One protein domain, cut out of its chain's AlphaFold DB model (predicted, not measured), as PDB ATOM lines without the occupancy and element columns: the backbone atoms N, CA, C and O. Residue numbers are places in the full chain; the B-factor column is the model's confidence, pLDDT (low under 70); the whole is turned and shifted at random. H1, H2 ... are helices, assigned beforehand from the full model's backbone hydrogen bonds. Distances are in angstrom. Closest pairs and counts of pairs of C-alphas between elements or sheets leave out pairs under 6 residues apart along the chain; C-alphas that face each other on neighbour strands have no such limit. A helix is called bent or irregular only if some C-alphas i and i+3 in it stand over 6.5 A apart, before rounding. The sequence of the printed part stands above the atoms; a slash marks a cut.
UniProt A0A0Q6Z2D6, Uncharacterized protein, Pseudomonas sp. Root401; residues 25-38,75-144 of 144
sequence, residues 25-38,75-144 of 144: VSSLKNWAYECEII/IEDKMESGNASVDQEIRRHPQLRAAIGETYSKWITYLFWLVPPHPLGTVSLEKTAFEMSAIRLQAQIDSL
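Overview. This is residues 25 to 38 and 75 to 144 of the 144 residues of an uncharacterized protein of Pseudomonas sp. Root401 (UniProt A0A0Q6Z2D6). Four helices stand side by side in an up-and-down bundle, each running against the one before it in the chain. H2, H3 and H4 follow one another as two helical hairpins, with H3 between H2 and H4, and the shorter H1 packs on them, shifted toward the end where the long link from H3 to H4 loops across. The printed part has 84 residues with four named helices, H1, H2, H3 and H4 in that order, and no named strand; the class is all helix. It is compact, with a radius of gyration of the C-alphas of 12.6 A, and its outline is elongated, spanning 38 by 23 by 16 A.

Arrangement. Start with H1, residues 25 to 38, and look across to H2, residues 75 to 92: they touch, closest at the C-alphas of Trp 31 and Lys 78, 6.3 A apart, and run opposite ways at a shallow tilt of 3 degrees. H2 touches H1 with residues 75 to 82 alone. H2 and H3, residues 94 to 113, form a hairpin at a shallow tilt of 9 degrees, with C-alphas 90 and 97 the closest at 5.4 A. H3 also touches H1, with its residues 107 to 111 alone; they run the same way at a shallow tilt of 7 degrees, and the closest C-alphas, those of Ala 32 and Leu 111, are 6.4 A apart. H3 and H4, residues 125 to 142, form the other hairpin, with 20 pairs of C-alphas within 8 A, a shallow tilt of 23 degrees, and Tyr 110 and Glu 126 the closest at 4.8 A between C-alphas. H1 and H4 only just touch, with 3 pairs of C-alphas within 8 A, through residue 25 alone of H1; C-alphas 25 and 134 are the closest, 6.1 A apart. H2 and H4 are apart. In H1, H2 and H4 every O i to N i+4 pair is within hydrogen-bond range; in H3 it is 14 of 16.

Along the chain. Find C-alpha 25 at (44.217, 39.819, -5.903); from there H1 runs 20.4 A to C-alpha 38. H2 begins at C-alpha 75, at (58.675, 31.864, -6.421), and runs 25.0 A to C-alpha 92. H3 runs 29.2 A from C-alpha 94 to C-alpha 113; it has a kink of 30 degrees near residue 101 and is irregular, with C-alphas 95 and 98 standing 7.9 A apart. H4 runs 25.7 A from C-alpha 125 to C-alpha 142, at (34.913, 46.386, -4.647).

Size, cuts and confidence. Look for the two C-alphas farthest apart at Pro 117 and Leu 144, 38.3 A from each other; Leu 144 is the chain's last residue. Residues 39 to 74 are cut out, and C-alphas 38 and 75 are 10.1 A apart across the cut. The link from H2 to H3 is tight, and the link from H3 to H4, 11 residues, is long. The mean pLDDT of the printed part is 95.8, and no printed residue is under 70.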
ATOM      1  N   VAL A  25      44.426  40.884  -6.894       96.38
ATOM      2  CA  VAL A  25      44.217  39.819  -5.903       96.38
ATOM      3  C   VAL A  25      44.128  38.433  -6.555       96.38
ATOM      4  O   VAL A  25      44.709  37.481  -6.032       96.38
ATOM      5  N   SER A  26      43.427  38.308  -7.687       95.75
ATOM      6  CA  SER A  26      43.327  37.047  -8.434       95.75
ATOM      7  C   SER A  26      44.698  36.585  -8.938       95.75
ATOM      8  O   SER A  26      45.071  35.430  -8.734       95.75
ATOM      9  N   SER A  27      45.505  37.503  -9.479       96.56
ATOM     10  CA  SER A  27      46.875  37.217  -9.919       96.56
ATOM     11  C   SER A  27      47.743  36.681  -8.780       96.56
ATOM     12  O   SER A  27      48.362  35.630  -8.937       96.56
ATOM     13  N   LEU A  28      47.733  37.326  -7.605       97.62
ATOM     14  CA  LEU A  28      48.497  36.845  -6.445       97.62
ATOM     15  C   LEU A  28      48.089  35.419  -6.039       97.62
ATOM     16  O   LEU A  28      48.950  34.575  -5.779       97.62
ATOM     17  N   LYS A  29      46.781  35.135  -5.999       96.69
ATOM     18  CA  LYS A  29      46.267  33.798  -5.662       96.69
ATOM     19  C   LYS A  29      46.707  32.751  -6.683       96.69
ATOM     20  O   LYS A  29      47.213  31.705  -6.282       96.69
ATOM     21  N   ASN A  30      46.564  33.051  -7.972       96.56
ATOM     22  CA  ASN A  30      46.929  32.135  -9.050       96.56
ATOM     23  C   ASN A  30      48.427  31.823  -9.038       96.56
ATOM     24  O   ASN A  30      48.807  30.660  -9.081       96.56
ATOM     25  N   TRP A  31      49.281  32.833  -8.874       97.31
ATOM     26  CA  TRP A  31      50.728  32.636  -8.797       97.31
ATOM     27  C   TRP A  31      51.161  31.799  -7.594       97.31
ATOM     28  O   TRP A  31      52.009  30.919  -7.730       97.31
ATOM     29  N   ALA A  32      50.566  32.033  -6.422       96.25
ATOM     30  CA  ALA A  32      50.865  31.212  -5.252       96.25
ATOM     31  C   ALA A  32      50.404  29.759  -5.451       96.25
ATOM     32  O   ALA A  32      51.125  28.830  -5.092       96.25
ATOM     33  N   TYR A  33      49.236  29.564  -6.069       95.75
ATOM     34  CA  TYR A  33      48.708  28.240  -6.391       95.75
ATOM     35  C   TYR A  33      49.571  27.491  -7.420       95.75
ATOM     36  O   TYR A  33      49.843  26.305  -7.243       95.75
ATOM     37  N   GLU A  34      50.063  28.177  -8.455       96.00
ATOM     38  CA  GLU A  34      51.013  27.615  -9.425       96.00
ATOM     39  C   GLU A  34      52.273  27.083  -8.729       96.00
ATOM     40  O   GLU A  34      52.670  25.936  -8.955       96.00
ATOM     41  N   CYS A  35      52.876  27.875  -7.836       96.25
ATOM     42  CA  CYS A  35      54.069  27.440  -7.109       96.25
ATOM     43  C   CYS A  35      53.772  26.312  -6.105       96.25
ATOM     44  O   CYS A  35      54.593  25.406  -5.953       96.25
ATOM     45  N   GLU A  36      52.590  26.308  -5.475       95.81
ATOM     46  CA  GLU A  36      52.128  25.211  -4.610       95.81
ATOM     47  C   GLU A  36      52.020  23.891  -5.393       95.81
ATOM     48  O   GLU A  36      52.537  22.864  -4.948       95.81
ATOM     49  N   ILE A  37      51.422  23.913  -6.593       95.75
ATOM     50  CA  ILE A  37      51.335  22.732  -7.470       95.75
ATOM     51  C   ILE A  37      52.726  22.229  -7.851       95.75
ATOM     52  O   ILE A  37      52.965  21.018  -7.815       95.75
ATOM     53  N   ILE A  38      53.640  23.125  -8.227       95.50
ATOM     54  CA  ILE A  38      55.003  22.747  -8.621       95.50
ATOM     55  C   ILE A  38      55.722  22.051  -7.460       95.50
ATOM     56  O   ILE A  38      56.279  20.968  -7.655       95.50
ATOM     57  N   ILE A  75      58.818  30.756  -7.367       96.88
ATOM     58  CA  ILE A  75      58.675  31.864  -6.421       96.88
ATOM     59  C   ILE A  75      59.466  33.088  -6.881       96.88
ATOM     60  O   ILE A  75      58.923  34.189  -6.858       96.88
ATOM     61  N   GLU A  76      60.709  32.908  -7.328       96.75
ATOM     62  CA  GLU A  76      61.550  34.001  -7.828       96.75
ATOM     63  C   GLU A  76      60.909  34.697  -9.046       96.75
ATOM     64  O   GLU A  76      60.759  35.921  -9.032       96.75
ATOM     65  N   ASP A  77      60.422  33.930 -10.032       96.94
ATOM     66  CA  ASP A  77      59.683  34.439 -11.205       96.94
ATOM     67  C   ASP A  77      58.410  35.209 -10.805       96.94
ATOM     68  O   ASP A  77      58.142  36.330 -11.259       96.94
ATOM     69  N   LYS A  78      57.611  34.632  -9.899       96.88
ATOM     70  CA  LYS A  78      56.363  35.265  -9.463       96.88
ATOM     71  C   LYS A  78      56.622  36.513  -8.641       96.88
ATOM     72  O   LYS A  78      55.886  37.485  -8.800       96.88
ATOM     73  N   MET A  79      57.650  36.535  -7.796       96.06
ATOM     74  CA  MET A  79      58.004  37.719  -7.011       96.06
ATOM     75  C   MET A  79      58.351  38.912  -7.906       96.06
ATOM     76  O   MET A  79      57.894  40.022  -7.623       96.06
ATOM     77  N   GLU A  80      59.079  38.693  -9.004       94.31
ATOM     78  CA  GLU A  80      59.356  39.734 -10.001       94.31
ATOM     79  C   GLU A  80      58.057  40.284 -10.615       94.31
ATOM     80  O   GLU A  80      57.807  41.496 -10.575       94.31
ATOM     81  N   SER A  81      57.170  39.393 -11.072       93.75
ATOM     82  CA  SER A  81      55.848  39.757 -11.614       93.75
ATOM     83  C   SER A  81      54.966  40.498 -10.593       93.75
ATOM     84  O   SER A  81      54.248  41.452 -10.921       93.75
ATOM     85  N   GLY A  82      55.039  40.081  -9.329       93.12
ATOM     86  CA  GLY A  82      54.308  40.669  -8.217       93.12
ATOM     87  C   GLY A  82      54.745  42.096  -7.906       93.12
ATOM     88  O   GLY A  82      53.885  42.960  -7.748       93.12
ATOM     89  N   ASN A  83      56.053  42.369  -7.899       92.75
ATOM     90  CA  ASN A  83      56.583  43.713  -7.654       92.75
ATOM     91  C   ASN A  83      56.057  44.719  -8.687       92.75
ATOM     92  O   ASN A  83      55.530  45.771  -8.322       92.75
ATOM     93  N   ALA A  84      56.117  44.364  -9.975       92.69
ATOM     94  CA  ALA A  84      55.595  45.214 -11.046       92.69
ATOM     95  C   ALA A  84      54.082  45.479 -10.898       92.69
ATOM     96  O   ALA A  84      53.600  46.588 -11.159       92.69
ATOM     97  N   SER A  85      53.335  44.471 -10.440       94.50
ATOM     98  CA  SER A  85      51.881  44.549 -10.269       94.50
ATOM     99  C   SER A  85      51.465  45.400  -9.068       94.50
ATOM    100  O   SER A  85      50.479  46.127  -9.160       94.50
ATOM    101  N   VAL A  86      52.230  45.381  -7.971       96.69
ATOM    102  CA  VAL A  86      51.989  46.232  -6.789       96.69
ATOM    103  C   VAL A  86      52.044  47.707  -7.157       96.69
ATOM    104  O   VAL A  86      51.133  48.467  -6.826       96.69
ATOM    105  N   ASP A  87      53.081  48.116  -7.885       94.75
ATOM    106  CA  ASP A  87      53.247  49.506  -8.301       94.75
ATOM    107  C   ASP A  87      52.115  49.964  -9.224       94.75
ATOM    108  O   ASP A  87      51.642  51.102  -9.133       94.75
ATOM    109  N   GLN A  88      51.665  49.083 -10.120       95.81
ATOM    110  CA  GLN A  88      50.522  49.357 -10.981       95.81
ATOM    111  C   GLN A  88      49.234  49.509 -10.169       95.81
ATOM    112  O   GLN A  88      48.484  50.460 -10.400       95.81
ATOM    113  N   GLU A  89      48.998  48.619  -9.211       96.56
ATOM    114  CA  GLU A  89      47.778  48.629  -8.411       96.56
ATOM    115  C   GLU A  89      47.721  49.833  -7.465       96.56
ATOM    116  O   GLU A  89      46.686  50.486  -7.358       96.56
ATOM    117  N   ILE A  90      48.852  50.226  -6.869       97.56
ATOM    118  CA  ILE A  90      48.953  51.453  -6.064       97.56
ATOM    119  C   ILE A  90      48.657  52.695  -6.911       97.56
ATOM    120  O   ILE A  90      48.055  53.643  -6.410       97.56
ATOM    121  N   ARG A  91      49.057  52.724  -8.190       96.69
ATOM    122  CA  ARG A  91      48.703  53.838  -9.088       96.69
ATOM    123  C   ARG A  91      47.207  53.880  -9.403       96.69
ATOM    124  O   ARG A  91      46.672  54.976  -9.536       96.69
ATOM    125  N   ARG A  92      46.546  52.723  -9.519       95.81
ATOM    126  CA  ARG A  92      45.092  52.628  -9.755       95.81
ATOM    127  C   ARG A  92      44.275  52.990  -8.517       95.81
ATOM    128  O   ARG A  92      43.270  53.683  -8.641       95.81
ATOM    129  N   HIS A  93      44.735  52.572  -7.339       96.25
ATOM    130  CA  HIS A  93      44.047  52.774  -6.064       96.25
ATOM    131  C   HIS A  93      44.980  53.392  -5.001       96.25
ATOM    132  O   HIS A  93      45.303  52.733  -4.006       96.25
ATOM    133  N   PRO A  94      45.424  54.659  -5.156       97.50
ATOM    134  CA  PRO A  94      46.388  55.281  -4.238       97.50
ATOM    135  C   PRO A  94      45.939  55.300  -2.772       97.50
ATOM    136  O   PRO A  94      46.765  55.177  -1.867       97.50
ATOM    137  N   GLN A  95      44.631  55.413  -2.533       97.62
ATOM    138  CA  GLN A  95      44.011  55.372  -1.210       97.62
ATOM    139  C   GLN A  95      44.142  54.007  -0.516       97.62
ATOM    140  O   GLN A  95      44.101  53.946   0.709       97.62
ATOM    141  N   LEU A  96      44.352  52.922  -1.272       98.06
ATOM    142  CA  LEU A  96      44.512  51.561  -0.745       98.06
ATOM    143  C   LEU A  96      45.980  51.144  -0.581       98.06
ATOM    144  O   LEU A  96      46.254  49.986  -0.270       98.06
ATOM    145  N   ARG A  97      46.942  52.064  -0.746       98.06
ATOM    146  CA  ARG A  97      48.387  51.764  -0.718       98.06
ATOM    147  C   ARG A  97      48.815  50.882   0.458       98.06
ATOM    148  O   ARG A  97      49.567  49.930   0.263       98.06
ATOM    149  N   ALA A  98      48.348  51.198   1.666       98.19
ATOM    150  CA  ALA A  98      48.695  50.441   2.866       98.19
ATOM    151  C   ALA A  98      48.149  49.002   2.819       98.19
ATOM    152  O   ALA A  98      48.886  48.063   3.102       98.19
ATOM    153  N   ALA A  99      46.893  48.824   2.398       98.12
ATOM    154  CA  ALA A  99      46.252  47.513   2.297       98.12
ATOM    155  C   ALA A  99      46.861  46.644   1.179       98.12
ATOM    156  O   ALA A  99      47.043  45.438   1.362       98.12
ATOM    157  N   ILE A 100      47.230  47.258   0.046       98.50
ATOM    158  CA  ILE A 100      47.961  46.591  -1.044       98.50
ATOM    159  C   ILE A 100      49.321  46.100  -0.536       98.50
ATOM    160  O   ILE A 100      49.653  44.927  -0.706       98.50
ATOM    161  N   GLY A 101      50.083  46.970   0.137       98.12
ATOM    162  CA  GLY A 101      51.390  46.622   0.699       98.12
ATOM    163  C   GLY A 101      51.321  45.516   1.757       98.12
ATOM    164  O   GLY A 101      52.128  44.587   1.724       98.12
ATOM    165  N   GLU A 102      50.335  45.570   2.659       98.38
ATOM    166  CA  GLU A 102      50.097  44.517   3.658       98.38
ATOM    167  C   GLU A 102      49.822  43.170   2.978       98.38
ATOM    168  O   GLU A 102      50.497  42.181   3.269       98.38
ATOM    169  N   THR A 103      48.876  43.141   2.037       98.62
ATOM    170  CA  THR A 103      48.483  41.914   1.326       98.62
ATOM    171  C   THR A 103      49.658  41.322   0.552       98.62
ATOM    172  O   THR A 103      49.909  40.119   0.628       98.62
ATOM    173  N   TYR A 104      50.429  42.164  -0.141       98.38
ATOM    174  CA  TYR A 104      51.611  41.728  -0.879       98.38
ATOM    175  C   TYR A 104      52.707  41.169   0.038       98.38
ATOM    176  O   TYR A 104      53.302  40.135  -0.256       98.38
ATOM    177  N   SER A 105      52.937  41.787   1.200       98.56
ATOM    178  CA  SER A 105      53.886  41.271   2.192       98.56
ATOM    179  C   SER A 105      53.469  39.895   2.734       98.56
ATOM    180  O   SER A 105      54.309  38.997   2.874       98.56
ATOM    181  N   LYS A 106      52.169  39.685   2.990       98.69
ATOM    182  CA  LYS A 106      51.641  38.368   3.384       98.69
ATOM    183  C   LYS A 106      51.776  37.340   2.266       98.69
ATOM    184  O   LYS A 106      52.143  36.203   2.546       98.69
ATOM    185  N   TRP A 107      51.557  37.750   1.021       98.56
ATOM    186  CA  TRP A 107      51.774  36.901  -0.145       98.56
ATOM    187  C   TRP A 107      53.235  36.447  -0.274       98.56
ATOM    188  O   TRP A 107      53.479  35.252  -0.385       98.56
ATOM    189  N   ILE A 108      54.211  37.356  -0.141       98.31
ATOM    190  CA  ILE A 108      55.645  37.001  -0.127       98.31
ATOM    191  C   ILE A 108      55.952  36.001   0.996       98.31
ATOM    192  O   ILE A 108      56.666  35.023   0.788       98.31
ATOM    193  N   THR A 109      55.402  36.233   2.189       98.25
ATOM    194  CA  THR A 109      55.602  35.333   3.335       98.25
ATOM    195  C   THR A 109      55.070  33.930   3.030       98.25
ATOM    196  O   THR A 109      55.742  32.940   3.315       98.25
ATOM    197  N   TYR A 110      53.894  33.841   2.402       98.00
ATOM    198  CA  TYR A 110      53.334  32.568   1.962       98.00
ATOM    199  C   TYR A 110      54.191  31.898   0.883       98.00
ATOM    200  O   TYR A 110      54.467  30.707   0.993       98.00
ATOM    201  N   LEU A 111      54.690  32.650  -0.101       97.38
ATOM    202  CA  LEU A 111      55.600  32.101  -1.105       97.38
ATOM    203  C   LEU A 111      56.862  31.504  -0.476       97.38
ATOM    204  O   LEU A 111      57.227  30.383  -0.807       97.38
ATOM    205  N   PHE A 112      57.501  32.180   0.482       96.44
ATOM    206  CA  PHE A 112      58.670  31.607   1.156       96.44
ATOM    207  C   PHE A 112      58.354  30.327   1.931       96.44
ATOM    208  O   PHE A 112      59.183  29.417   1.977       96.44
ATOM    209  N   TRP A 113      57.154  30.224   2.502       96.38
ATOM    210  CA  TRP A 113      56.702  28.995   3.147       96.38
ATOM    211  C   TRP A 113      56.560  27.820   2.161       96.38
ATOM    212  O   TRP A 113      56.761  26.677   2.565       96.38
ATOM    213  N   LEU A 114      56.299  28.087   0.874       95.19
ATOM    214  CA  LEU A 114      56.227  27.076  -0.194       95.19
ATOM    215  C   LEU A 114      57.600  26.576  -0.689       95.19
ATOM    216  O   LEU A 114      57.642  25.641  -1.486       95.19
ATOM    217  N   VAL A 115      58.719  27.183  -0.264       91.38
ATOM    218  CA  VAL A 115      60.070  26.733  -0.655       91.38
ATOM    219  C   VAL A 115      60.365  25.315  -0.157       91.38
ATOM    220  O   VAL A 115      60.755  24.476  -0.973       91.38
ATOM    221  N   PRO A 116      60.218  24.993   1.145       88.88
ATOM    222  CA  PRO A 116      60.122  23.596   1.534       88.88
ATOM    223  C   PRO A 116      58.840  23.009   0.925       88.88
ATOM    224  O   PRO A 116      57.790  23.647   0.983       88.88
ATOM    225  N   PRO A 117      58.901  21.803   0.341       81.75
ATOM    226  CA  PRO A 117      57.723  21.179  -0.242       81.75
ATOM    227  C   PRO A 117      56.695  20.848   0.841       81.75
ATOM    228  O   PRO A 117      57.039  20.398   1.935       81.75
ATOM    229  N   HIS A 118      55.423  20.931   0.483       90.00
ATOM    230  CA  HIS A 118      54.333  20.394   1.291       90.00
ATOM    231  C   HIS A 118      53.375  19.626   0.380       90.00
ATOM    232  O   HIS A 118      53.311  19.915  -0.820       90.00
ATOM    233  N   PRO A 119      52.606  18.659   0.906       88.75
ATOM    234  CA  PRO A 119      51.471  18.111   0.180       88.75
ATOM    235  C   PRO A 119      50.511  19.221  -0.268       88.75
ATOM    236  O   PRO A 119      50.308  20.207   0.448       88.75
ATOM    237  N   LEU A 120      49.888  19.044  -1.433       88.44
ATOM    238  CA  LEU A 120      48.914  20.001  -1.956       88.44
ATOM    239  C   LEU A 120      47.762  20.205  -0.960       88.44
ATOM    240  O   LEU A 120      47.214  19.233  -0.437       88.44
ATOM    241  N   GLY A 121      47.375  21.460  -0.718       85.62
ATOM    242  CA  GLY A 121      46.287  21.787   0.205       85.62
ATOM    243  C   GLY A 121      46.682  21.757   1.683       85.62
ATOM    244  O   GLY A 121      45.807  21.874   2.542       85.62
ATOM    245  N   THR A 122      47.975  21.631   2.001       91.12
ATOM    246  CA  THR A 122      48.461  21.767   3.380       91.12
ATOM    247  C   THR A 122      48.092  23.144   3.933       91.12
ATOM    248  O   THR A 122      48.348  24.177   3.311       91.12
ATOM    249  N   VAL A 123      47.477  23.158   5.116       89.94
ATOM    250  CA  VAL A 123      47.096  24.394   5.805       89.94
ATOM    251  C   VAL A 123      48.320  24.984   6.495       89.94
ATOM    252  O   VAL A 123      49.016  24.288   7.233       89.94
ATOM    253  N   SER A 124      48.542  26.282   6.304       95.06
ATOM    254  CA  SER A 124      49.572  27.041   7.010       95.06
ATOM    255  C   SER A 124      49.038  28.366   7.531       95.06
ATOM    256  O   SER A 124      48.025  28.897   7.052       95.06
ATOM    257  N   LEU A 125      49.715  28.902   8.547       97.81
ATOM    258  CA  LEU A 125      49.376  30.210   9.104       97.81
ATOM    259  C   LEU A 125      49.647  31.311   8.076       97.81
ATOM    260  O   LEU A 125      48.898  32.282   7.999       97.81
ATOM    261  N   GLU A 126      50.674  31.132   7.251       98.06
ATOM    262  CA  GLU A 126      51.080  32.024   6.176       98.06
ATOM    263  C   GLU A 126      50.024  32.070   5.067       98.06
ATOM    264  O   GLU A 126      49.596  33.164   4.690       98.06
ATOM    265  N   LYS A 127      49.536  30.903   4.615       96.81
ATOM    266  CA  LYS A 127      48.439  30.798   3.640       96.81
ATOM    267  C   LYS A 127      47.184  31.478   4.166       96.81
ATOM    268  O   LYS A 127      46.624  32.347   3.505       96.81
ATOM    269  N   THR A 128      46.802  31.146   5.398       98.00
ATOM    270  CA  THR A 128      45.616  31.716   6.052       98.00
ATOM    271  C   THR A 128      45.729  33.238   6.177       98.00
ATOM    272  O   THR A 128      44.787  33.966   5.868       98.00
ATOM    273  N   ALA A 129      46.890  33.748   6.600       98.44
ATOM    274  CA  ALA A 129      47.125  35.183   6.733       98.44
ATOM    275  C   ALA A 129      47.057  35.904   5.378       98.44
ATOM    276  O   ALA A 129      46.443  36.971   5.287       98.44
ATOM    277  N   PHE A 130      47.647  35.319   4.331       98.38
ATOM    278  CA  PHE A 130      47.544  35.837   2.970       98.38
ATOM    279  C   PHE A 130      46.090  35.852   2.485       98.38
ATOM    280  O   PHE A 130      45.596  36.916   2.115       98.38
ATOM    281  N   GLU A 131      45.378  34.728   2.547       97.31
ATOM    282  CA  GLU A 131      43.999  34.613   2.060       97.31
ATOM    283  C   GLU A 131      43.058  35.595   2.765       97.31
ATOM    284  O   GLU A 131      42.269  36.276   2.107       97.31
ATOM    285  N   MET A 132      43.193  35.749   4.085       98.06
ATOM    286  CA  MET A 132      42.413  36.723   4.851       98.06
ATOM    287  C   MET A 132      42.718  38.170   4.443       98.06
ATOM    288  O   MET A 132      41.794  38.973   4.298       98.06
ATOM    289  N   SER A 133      43.996  38.517   4.236       98.38
ATOM    290  CA  SER A 133      44.374  39.854   3.749       98.38
ATOM    291  C   SER A 133      43.857  40.115   2.330       98.38
ATOM    292  O   SER A 133      43.298  41.177   2.068       98.38
ATOM    293  N   ALA A 134      43.924  39.111   1.454       98.00
ATOM    294  CA  ALA A 134      43.453  39.168   0.077       98.00
ATOM    295  C   ALA A 134      41.933  39.362  -0.013       98.00
ATOM    296  O   ALA A 134      41.467  40.183  -0.800       98.00
ATOM    297  N   ILE A 135      41.156  38.649   0.811       97.62
ATOM    298  CA  ILE A 135      39.698  38.831   0.907       97.62
ATOM    299  C   ILE A 135      39.369  40.254   1.362       97.62
ATOM    300  O   ILE A 135      38.512  40.911   0.773       97.62
ATOM    301  N   ARG A 136      40.073  40.756   2.385       97.88
ATOM    302  CA  ARG A 136      39.866  42.117   2.891       97.88
ATOM    303  C   ARG A 136      40.199  43.172   1.836       97.88
ATOM    304  O   ARG A 136      39.435  44.120   1.685       97.88
ATOM    305  N   LEU A 137      41.317  43.019   1.126       97.94
ATOM    306  CA  LEU A 137      41.715  43.944   0.067       97.94
ATOM    307  C   LEU A 137      40.716  43.928  -1.090       97.94
ATOM    308  O   LEU A 137      40.322  44.995  -1.544       97.94
ATOM    309  N   GLN A 138      40.262  42.747  -1.522       97.19
ATOM    310  CA  GLN A 138      39.254  42.645  -2.579       97.19
ATOM    311  C   GLN A 138      37.965  43.373  -2.181       97.19
ATOM    312  O   GLN A 138      37.478  44.190  -2.947       97.19
ATOM    313  N   ALA A 139      37.486  43.180  -0.948       96.75
ATOM    314  CA  ALA A 139      36.309  43.892  -0.454       96.75
ATOM    315  C   ALA A 139      36.496  45.421  -0.423       96.75
ATOM    316  O   ALA A 139      35.548  46.160  -0.674       96.75
ATOM    317  N   GLN A 140      37.708  45.910  -0.124       96.56
ATOM    318  CA  GLN A 140      38.010  47.342  -0.196       96.56
ATOM    319  C   GLN A 140      38.003  47.848  -1.640       96.56
ATOM    320  O   GLN A 140      37.428  48.903  -1.884       96.56
ATOM    321  N   ILE A 141      38.589  47.102  -2.583       94.19
ATOM    322  CA  ILE A 141      38.575  47.432  -4.019       94.19
ATOM    323  C   ILE A 141      37.136  47.478  -4.546       94.19
ATOM    324  O   ILE A 141      36.773  48.444  -5.205       94.19
ATOM    325  N   ASP A 142      36.312  46.488  -4.202       93.31
ATOM    326  CA  ASP A 142      34.913  46.386  -4.647       93.31
ATOM    327  C   ASP A 142      34.013  47.495  -4.070       93.31
ATOM    328  O   ASP A 142      32.902  47.710  -4.551       93.31
ATOM    329  N   SER A 143      34.472  48.181  -3.016       94.19
ATOM    330  CA  SER A 143      33.744  49.270  -2.353       94.19
ATOM    331  C   SER A 143      34.086  50.675  -2.866       94.19
ATOM    332  O   SER A 143      33.491  51.644  -2.389       94.19
ATOM    333  N   LEU A 144      35.059  50.787  -3.777       89.38
ATOM    334  CA  LEU A 144      35.464  52.046  -4.416       89.38
ATOM    335  C   LEU A 144      34.547  52.410  -5.586       89.38
ATOM    336  O   LEU A 144      34.306  53.629  -5.744       89.38
TER     337      LEU A 144